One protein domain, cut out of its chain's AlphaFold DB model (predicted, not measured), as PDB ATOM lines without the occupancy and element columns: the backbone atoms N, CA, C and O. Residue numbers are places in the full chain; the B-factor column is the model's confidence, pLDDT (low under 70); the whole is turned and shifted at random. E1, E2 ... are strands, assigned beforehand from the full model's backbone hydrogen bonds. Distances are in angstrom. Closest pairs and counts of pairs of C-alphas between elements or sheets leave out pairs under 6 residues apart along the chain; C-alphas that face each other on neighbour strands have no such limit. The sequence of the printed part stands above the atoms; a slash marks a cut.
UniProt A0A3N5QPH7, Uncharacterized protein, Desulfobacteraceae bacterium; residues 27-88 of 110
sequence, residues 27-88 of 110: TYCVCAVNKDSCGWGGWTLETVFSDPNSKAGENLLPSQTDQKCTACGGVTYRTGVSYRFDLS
ATOM      1  N   THR A  27      -1.426 -46.285  23.176       95.94
ATOM      2  CA  THR A  27      -2.040 -45.324  22.262       95.94
ATOM      3  C   THR A  27      -1.750 -45.708  20.821       95.94
ATOM      4  O   THR A  27      -0.705 -46.292  20.517       95.94
ATOM      5  N   TYR A  28      -2.688 -45.414  19.925       96.62
ATOM      6  CA  TYR A  28      -2.471 -45.608  18.501       96.62
ATOM      7  C   TYR A  28      -1.700 -44.412  17.938       96.62
ATOM      8  O   TYR A  28      -2.139 -43.262  18.038       96.62
ATOM      9  N   CYS A  29      -0.557 -44.693  17.325       96.88
ATOM     10  CA  CYS A  29       0.349 -43.711  16.752       96.88
ATOM     11  C   CYS A  29       0.418 -43.855  15.234       96.88
ATOM     12  O   CYS A  29       0.286 -44.957  14.701       96.88
ATOM     13  N   VAL A  30       0.700 -42.749  14.543       97.62
ATOM     14  CA  VAL A  30       0.960 -42.744  13.097       97.62
ATOM     15  C   VAL A  30       2.246 -41.995  12.759       97.62
ATOM     16  O   VAL A  30       2.515 -40.917  13.286       97.62
ATOM     17  N   CYS A  31       3.059 -42.541  11.860       97.81
ATOM     18  CA  CYS A  31       4.201 -41.855  11.265       97.81
ATOM     19  C   CYS A  31       3.722 -41.092  10.027       97.81
ATOM     20  O   CYS A  31       3.752 -41.610   8.911       97.81
ATOM     21  N   ALA A  32       3.236 -39.872  10.246       96.81
ATOM     22  CA  ALA A  32       2.714 -38.993   9.195       96.81
ATOM     23  C   ALA A  32       3.017 -37.502   9.456       96.81
ATOM     24  O   ALA A  32       2.370 -36.627   8.888       96.81
ATOM     25  N   VAL A  33       3.965 -37.205  10.353       93.56
ATOM     26  CA  VAL A  33       4.256 -35.833  10.817       93.56
ATOM     27  C   VAL A  33       5.091 -35.055   9.801       93.56
ATOM     28  O   VAL A  33       4.835 -33.881   9.546       93.56
ATOM     29  N   ASN A  34       6.089 -35.710   9.212       95.25
ATOM     30  CA  ASN A  34       7.036 -35.102   8.283       95.25
ATOM     31  C   ASN A  34       6.744 -35.517   6.837       95.25
ATOM     32  O   ASN A  34       6.152 -36.569   6.592       95.25
ATOM     33  N   LYS A  35       7.239 -34.732   5.874       95.50
ATOM     34  CA  LYS A  35       7.113 -35.032   4.438       95.50
ATOM     35  C   LYS A  35       7.656 -36.419   4.064       95.50
ATOM     36  O   LYS A  35       7.058 -37.089   3.233       95.50
ATOM     37  N   ASP A  36       8.731 -36.851   4.720       95.19
ATOM     38  CA  ASP A  36       9.402 -38.131   4.459       95.19
ATOM     39  C   ASP A  36       8.920 -39.256   5.398       95.19
ATOM     40  O   ASP A  36       9.635 -40.226   5.651       95.19
ATOM     41  N   SER A  37       7.723 -39.120   5.981       96.75
ATOM     42  CA  SER A  37       7.170 -40.148   6.868       96.75
ATOM     43  C   SER A  37       6.787 -41.409   6.094       96.75
ATOM     44  O   SER A  37       6.272 -41.336   4.981       96.75
ATOM     45  N   CYS A  38       6.977 -42.577   6.708       97.19
ATOM     46  CA  CYS A  38       6.719 -43.860   6.049       97.19
ATOM     47  C   CYS A  38       5.239 -44.284   6.038       97.19
ATOM     48  O   CYS A  38       4.905 -45.292   5.421       97.19
ATOM     49  N   GLY A  39       4.352 -43.564   6.735       96.94
ATOM     50  CA  GLY A  39       2.924 -43.887   6.804       96.94
ATOM     51  C   GLY A  39       2.563 -45.018   7.773       96.94
ATOM     52  O   GLY A  39       1.401 -45.414   7.823       96.94
ATOM     53  N   TRP A  40       3.520 -45.539   8.549       97.62
ATOM     54  CA  TRP A  40       3.259 -46.576   9.556       97.62
ATOM     55  C   TRP A  40       2.172 -46.144  10.547       97.62
ATOM     56  O   TRP A  40       2.170 -45.000  11.002       97.62
ATOM     57  N   GLY A  41       1.289 -47.068  10.923       96.81
ATOM     58  CA  GLY A  41       0.311 -46.886  11.991       96.81
ATOM     59  C   GLY A  41       0.265 -48.117  12.886       96.81
ATOM     60  O   GLY A  41       0.291 -49.240  12.384       96.81
ATOM     61  N   GLY A  42       0.212 -47.915  14.199       95.56
ATOM     62  CA  GLY A  42       0.196 -49.026  15.144       95.56
ATOM     63  C   GLY A  42       0.132 -48.597  16.603       95.56
ATOM     64  O   GLY A  42       0.135 -47.412  16.937       95.56
ATOM     65  N   TRP A  43       0.075 -49.589  17.484       94.62
ATOM     66  CA  TRP A  43       0.014 -49.393  18.930       94.62
ATOM     67  C   TRP A  43       1.398 -49.094  19.505       94.62
ATOM     68  O   TRP A  43       2.378 -49.750  19.162       94.62
ATOM     69  N   THR A  44       1.484 -48.095  20.381       93.44
ATOM     70  CA  THR A  44       2.698 -47.736  21.126       93.44
ATOM     71  C   THR A  44       2.400 -47.726  22.616       93.44
ATOM     72  O   THR A  44       1.319 -47.314  23.039       93.44
ATOM     73  N   LEU A  45       3.373 -48.166  23.409       92.94
ATOM     74  CA  LEU A  45       3.308 -48.123  24.860       92.94
ATOM     75  C   LEU A  45       3.436 -46.677  25.349       92.94
ATOM     76  O   LEU A  45       4.417 -45.995  25.055       92.94
ATOM     77  N   GLU A  46       2.436 -46.199  26.080       91.00
ATOM     78  CA  GLU A  46       2.426 -44.842  26.626       91.00
ATOM     79  C   GLU A  46       2.911 -44.820  28.071       91.00
ATOM     80  O   GLU A  46       3.684 -43.942  28.453       91.00
ATOM     81  N   THR A  47       2.455 -45.762  28.895       92.06
ATOM     82  CA  THR A  47       2.839 -45.828  30.309       92.06
ATOM     83  C   THR A  47       2.659 -47.240  30.859       92.06
ATOM     84  O   THR A  47       1.753 -47.963  30.443       92.06
ATOM     85  N   VAL A  48       3.503 -47.617  31.821       94.44
ATOM     86  CA  VAL A  48       3.459 -48.901  32.530       94.44
ATOM     87  C   VAL A  48       3.407 -48.640  34.031       94.44
ATOM     88  O   VAL A  48       4.219 -47.869  34.540       94.44
ATOM     89  N   PHE A  49       2.485 -49.291  34.738       93.81
ATOM     90  CA  PHE A  49       2.256 -49.071  36.169       93.81
ATOM     91  C   PHE A  49       2.444 -50.352  36.977       93.81
ATOM     92  O   PHE A  49       1.919 -51.403  36.603       93.81
ATOM     93  N   SER A  50       3.108 -50.272  38.130       92.62
ATOM     94  CA  SER A  50       3.256 -51.426  39.034       92.62
ATOM     95  C   SER A  50       2.080 -51.627  39.996       92.62
ATOM     96  O   SER A  50       1.902 -52.732  40.494       92.62
ATOM     97  N   ASP A  51       1.258 -50.600  40.245       89.56
ATOM     98  CA  ASP A  51       0.084 -50.677  41.134       89.56
ATOM     99  C   ASP A  51      -1.219 -50.359  40.367       89.56
ATOM    100  O   ASP A  51      -1.276 -49.329  39.682       89.56
ATOM    101  N   PRO A  52      -2.269 -51.204  40.478       85.62
ATOM    102  CA  PRO A  52      -3.533 -51.060  39.744       85.62
ATOM    103  C   PRO A  52      -4.299 -49.756  40.021       85.62
ATOM    104  O   PRO A  52      -5.134 -49.363  39.197       85.62
ATOM    105  N   ASN A  53      -4.030 -49.096  41.151       87.19
ATOM    106  CA  ASN A  53      -4.661 -47.840  41.568       87.19
ATOM    107  C   ASN A  53      -3.833 -46.598  41.220       87.19
ATOM    108  O   ASN A  53      -4.272 -45.477  41.494       87.19
ATOM    109  N   SER A  54      -2.644 -46.786  40.643       86.44
ATOM    110  CA  SER A  54      -1.741 -45.685  40.312       86.44
ATOM    111  C   SER A  54      -2.383 -44.720  39.328       86.44
ATOM    112  O   SER A  54      -3.068 -45.118  38.381       86.44
ATOM    113  N   LYS A  55      -2.131 -43.433  39.548       79.75
ATOM    114  CA  LYS A  55      -2.495 -42.363  38.618       79.75
ATOM    115  C   LYS A  55      -1.271 -41.917  37.827       79.75
ATOM    116  O   LYS A  55      -0.140 -42.275  38.142       79.75
ATOM    117  N   ALA A  56      -1.505 -41.105  36.798       74.69
ATOM    118  CA  ALA A  56      -0.436 -40.511  36.003       74.69
ATOM    119  C   ALA A  56       0.627 -39.848  36.904       74.69
ATOM    120  O   ALA A  56       0.302 -38.968  37.699       74.69
ATOM    121  N   GLY A  57       1.886 -40.274  36.756       74.88
ATOM    122  CA  GLY A  57       3.030 -39.763  37.522       74.88
ATOM    123  C   GLY A  57       3.414 -40.574  38.766       74.88
ATOM    124  O   GLY A  57       4.436 -40.272  39.374       74.88
ATOM    125  N   GLU A  58       2.657 -41.610  39.125       83.94
ATOM    126  CA  GLU A  58       2.927 -42.462  40.290       83.94
ATOM    127  C   GLU A  58       3.279 -43.889  39.854       83.94
ATOM    128  O   GLU A  58       2.712 -44.398  38.890       83.94
ATOM    129  N   ASN A  59       4.199 -44.546  40.576       85.00
ATOM    130  CA  ASN A  59       4.534 -45.973  40.413       85.00
ATOM    131  C   ASN A  59       4.789 -46.407  38.955       85.00
ATOM    132  O   ASN A  59       4.362 -47.481  38.512       85.00
ATOM    133  N   LEU A  60       5.463 -45.537  38.199       89.94
ATOM    134  CA  LEU A  60       5.801 -45.773  36.803       89.94
ATOM    135  C   LEU A  60       6.944 -46.779  36.700       89.94
ATOM    136  O   LEU A  60       8.005 -46.586  37.297       89.94
ATOM    137  N   LEU A  61       6.747 -47.818  35.895       91.56
ATOM    138  CA  LEU A  61       7.820 -48.725  35.510       91.56
ATOM    139  C   LEU A  61       8.567 -48.174  34.283       91.56
ATOM    140  O   LEU A  61       7.939 -47.585  33.390       91.56
ATOM    141  N   PRO A  62       9.899 -48.369  34.203       90.88
ATOM    142  CA  PRO A  62      10.674 -48.003  33.023       90.88
ATOM    143  C   PRO A  62      10.081 -48.629  31.758       90.88
ATOM    144  O   PRO A  62       9.827 -49.830  31.704       90.88
ATOM    145  N   SER A  63       9.843 -47.809  30.739       89.12
ATOM    146  CA  SER A  63       9.243 -48.242  29.477       89.12
ATOM    147  C   SER A  63       9.707 -47.364  28.322       89.12
ATOM    148  O   SER A  63      10.049 -46.194  28.511       89.12
ATOM    149  N   GLN A  64       9.735 -47.935  27.115       86.50
ATOM    150  CA  GLN A  64      10.073 -47.182  25.915       86.50
ATOM    151  C   GLN A  64       8.847 -46.390  25.444       86.50
ATOM    152  O   GLN A  64       7.952 -46.946  24.812       86.50
ATOM    153  N   THR A  65       8.810 -45.101  25.783       85.19
ATOM    154  CA  THR A  65       7.674 -44.192  25.523       85.19
ATOM    155  C   THR A  65       7.966 -43.152  24.434       85.19
ATOM    156  O   THR A  65       7.120 -42.293  24.143       85.19
ATOM    157  N   ASP A  66       9.153 -43.236  23.817       87.38
ATOM    158  CA  ASP A  66       9.581 -42.382  22.710       87.38
ATOM    159  C   ASP A  66       8.550 -42.389  21.568       87.38
ATOM    160  O   ASP A  66       8.148 -43.439  21.066       87.38
ATOM    161  N   GLN A  67       8.176 -41.201  21.083       86.75
ATOM    162  CA  GLN A  67       7.320 -41.036  19.901       86.75
ATOM    163  C   GLN A  67       8.128 -41.205  18.607       86.75
ATOM    164  O   GLN A  67       8.266 -40.280  17.799       86.75
ATOM    165  N   LYS A  68       8.708 -42.395  18.436       94.00
ATOM    166  CA  LYS A  68       9.471 -42.781  17.247       94.00
ATOM    167  C   LYS A  68       8.784 -43.926  16.521       94.00
ATOM    168  O   LYS A  68       8.260 -44.856  17.126       94.00
ATOM    169  N   CYS A  69       8.798 -43.856  15.200       94.69
ATOM    170  CA  CYS A  69       8.276 -44.885  14.327       94.69
ATOM    171  C   CYS A  69       9.185 -46.106  14.410       94.69
ATOM    172  O   CYS A  69      10.378 -46.009  14.133       94.69
ATOM    173  N   THR A  70       8.621 -47.261  14.739       91.56
ATOM    174  CA  THR A  70       9.373 -48.519  14.824       91.56
ATOM    175  C   THR A  70       9.890 -48.994  13.465       91.56
ATOM    176  O   THR A  70      10.892 -49.695  13.412       91.56
ATOM    177  N   ALA A  71       9.248 -48.580  12.368       93.75
ATOM    178  CA  ALA A  71       9.645 -48.957  11.015       93.75
ATOM    179  C   ALA A  71      10.793 -48.100  10.452       93.75
ATOM    180  O   ALA A  71      11.693 -48.637   9.815       93.75
ATOM    181  N   CYS A  72      10.771 -46.775  10.656       95.12
ATOM    182  CA  CYS A  72      11.746 -45.863  10.032       95.12
ATOM    183  C   CYS A  72      12.508 -44.944  11.001       95.12
ATOM    184  O   CYS A  72      13.330 -44.146  10.559       95.12
ATOM    185  N   GLY A  73      12.223 -44.988  12.306       94.69
ATOM    186  CA  GLY A  73      12.834 -44.118  13.319       94.69
ATOM    187  C   GLY A  73      12.350 -42.659  13.317       94.69
ATOM    188  O   GLY A  73      12.736 -41.894  14.199       94.69
ATOM    189  N   GLY A  74      11.502 -42.264  12.360       95.56
ATOM    190  CA  GLY A  74      10.930 -40.917  12.269       95.56
ATOM    191  C   GLY A  74       9.966 -40.583  13.411       95.56
ATOM    192  O   GLY A  74       9.588 -41.447  14.191       95.56
ATOM    193  N   VAL A  75       9.529 -39.327  13.506       95.56
ATOM    194  CA  VAL A  75       8.590 -38.890  14.557       95.56
ATOM    195  C   VAL A  75       7.194 -39.469  14.308       95.56
ATOM    196  O   VAL A  75       6.699 -39.454  13.175       95.56
ATOM    197  N   THR A  76       6.551 -39.967  15.362       96.44
ATOM    198  CA  THR A  76       5.141 -40.376  15.332       96.44
ATOM    199  C   THR A  76       4.235 -39.326  15.965       96.44
ATOM    200  O   THR A  76       4.640 -38.569  16.839       96.44
ATOM    201  N   TYR A  77       2.987 -39.284  15.504       95.75
ATOM    202  CA  TYR A  77       1.899 -38.529  16.107       95.75
ATOM    203  C   TYR A  77       1.012 -39.477  16.912       95.75
ATOM    204  O   TYR A  77       0.530 -40.474  16.366       95.75
ATOM    205  N   ARG A  78       0.770 -39.151  18.185       94.56
ATOM    206  CA  ARG A  78      -0.224 -39.836  19.021       94.56
ATOM    207  C   ARG A  78      -1.622 -39.390  18.611       94.56
ATOM    208  O   ARG A  78      -1.935 -38.202  18.647       94.56
ATOM    209  N   THR A  79      -2.463 -40.336  18.215       94.56
ATOM    210  CA  THR A  79      -3.871 -40.040  17.936       94.56
ATOM    211  C   THR A  79      -4.662 -39.896  19.242       94.56
ATOM    212  O   THR A  79      -4.143 -40.124  20.329       94.56
ATOM    213  N   GLY A  80      -5.949 -39.545  19.150       94.31
ATOM    214  CA  GLY A  80      -6.845 -39.550  20.314       94.31
ATOM    215  C   GLY A  80      -7.253 -40.949  20.795       94.31
ATOM    216  O   GLY A  80      -8.012 -41.059  21.752       94.31
ATOM    217  N   VAL A  81      -6.799 -42.017  20.127       96.94
ATOM    218  CA  VAL A  81      -7.132 -43.401  20.482       96.94
ATOM    219  C   VAL A  81      -6.139 -43.891  21.534       96.94
ATOM    220  O   VAL A  81      -4.959 -44.095  21.240       96.94
ATOM    221  N   SER A  82      -6.616 -44.080  22.762       96.00
ATOM    222  CA  SER A  82      -5.828 -44.585  23.888       96.00
ATOM    223  C   SER A  82      -6.670 -45.529  24.742       96.00
ATOM    224  O   SER A  82      -7.869 -45.307  24.924       96.00
ATOM    225  N   TYR A  83      -6.045 -46.596  25.231       96.19
ATOM    226  CA  TYR A  83      -6.692 -47.656  25.997       96.19
ATOM    227  C   TYR A  83      -5.827 -48.087  27.176       96.19
ATOM    228  O   TYR A  83      -4.605 -48.205  27.066       96.19
ATOM    229  N   ARG A  84      -6.500 -48.402  28.283       94.00
ATOM    230  CA  ARG A  84      -5.928 -49.115  29.422       94.00
ATOM    231  C   ARG A  84      -6.116 -50.617  29.229       94.00
ATOM    232  O   ARG A  84      -7.226 -51.060  28.944       94.00
ATOM    233  N   PHE A  85      -5.049 -51.376  29.441       92.88
ATOM    234  CA  PHE A  85      -5.070 -52.834  29.502       92.88
ATOM    235  C   PHE A  85      -4.561 -53.288  30.862       92.88
ATOM    236  O   PHE A  85      -3.449 -52.942  31.259       92.88
ATOM    237  N   ASP A  86      -5.376 -54.063  31.564       90.94
ATOM    238  CA  ASP A  86      -5.019 -54.666  32.843       90.94
ATOM    239  C   ASP A  86      -4.435 -56.068  32.633       90.94
ATOM    240  O   ASP A  86      -4.786 -56.778  31.684       90.94
ATOM    241  N   LEU A  87      -3.526 -56.469  33.523       86.44
ATOM    242  CA  LEU A  87      -2.916 -57.792  33.478       86.44
ATOM    243  C   LEU A  87      -3.980 -58.882  33.696       86.44
ATOM    244  O   LEU A  87      -4.705 -58.875  34.691       86.44
ATOM    245  N   SER A  88      -4.053 -59.850  32.779       83.00
ATOM    246  CA  SER A  88      -4.906 -61.037  32.936       83.00
ATOM    247  C   SER A  88      -4.455 -61.889  34.127       83.00
ATOM    248  O   SER A  88      -3.259 -61.998  34.403       83.00
TER     249      SER A  88
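This is residues 27 to 88 of the 110 residues of an uncharacterized protein of Desulfobacteraceae bacterium (UniProt A0A3N5QPH7). With little regular structure, this is a small, strongly twisted sheet of two long strands, E2 and E3, with short E1 between them; a long unnamed stretch, residues 50 to 76, folds back along the rod-shaped whole. The printed part has 62 residues, no named helix and three strands, E1, E2, E3 along the chain, in sheet order E2 - E1 - E3, antiparallel. The class is all strand, with 23 residues in named elements. It is loose, radius of gyration of the C-alphas 13.3 A, spanning 41 by 19 by 19 A.

Inner strand E1, residues 27 to 30, and edge strand E2, residues 41 to 49, form a hairpin, antiparallel at 146 degrees; N 29 and O 42 are 2.8 A apart, within hydrogen-bond range. E1 and the other edge strand, E3, residues 77 to 86, are antiparallel at 152 degrees, with N 77 and O 30 at 2.8 A. E2 and E3 are apart.

E1 begins at C-alpha 27 (-2.040, -45.324, 22.262). E2 is 24.4 A long. E3, 24.3 A, bends by 77 degrees at residue 80 and ends at C-alpha 86 (-5.019, -54.666, 32.843).

The C-alphas farthest apart, Lys 35 and Asn 53, are 41.0 A apart. The printed part has no cut. The link E2 to E3 is long. No printed residue is under pLDDT 70.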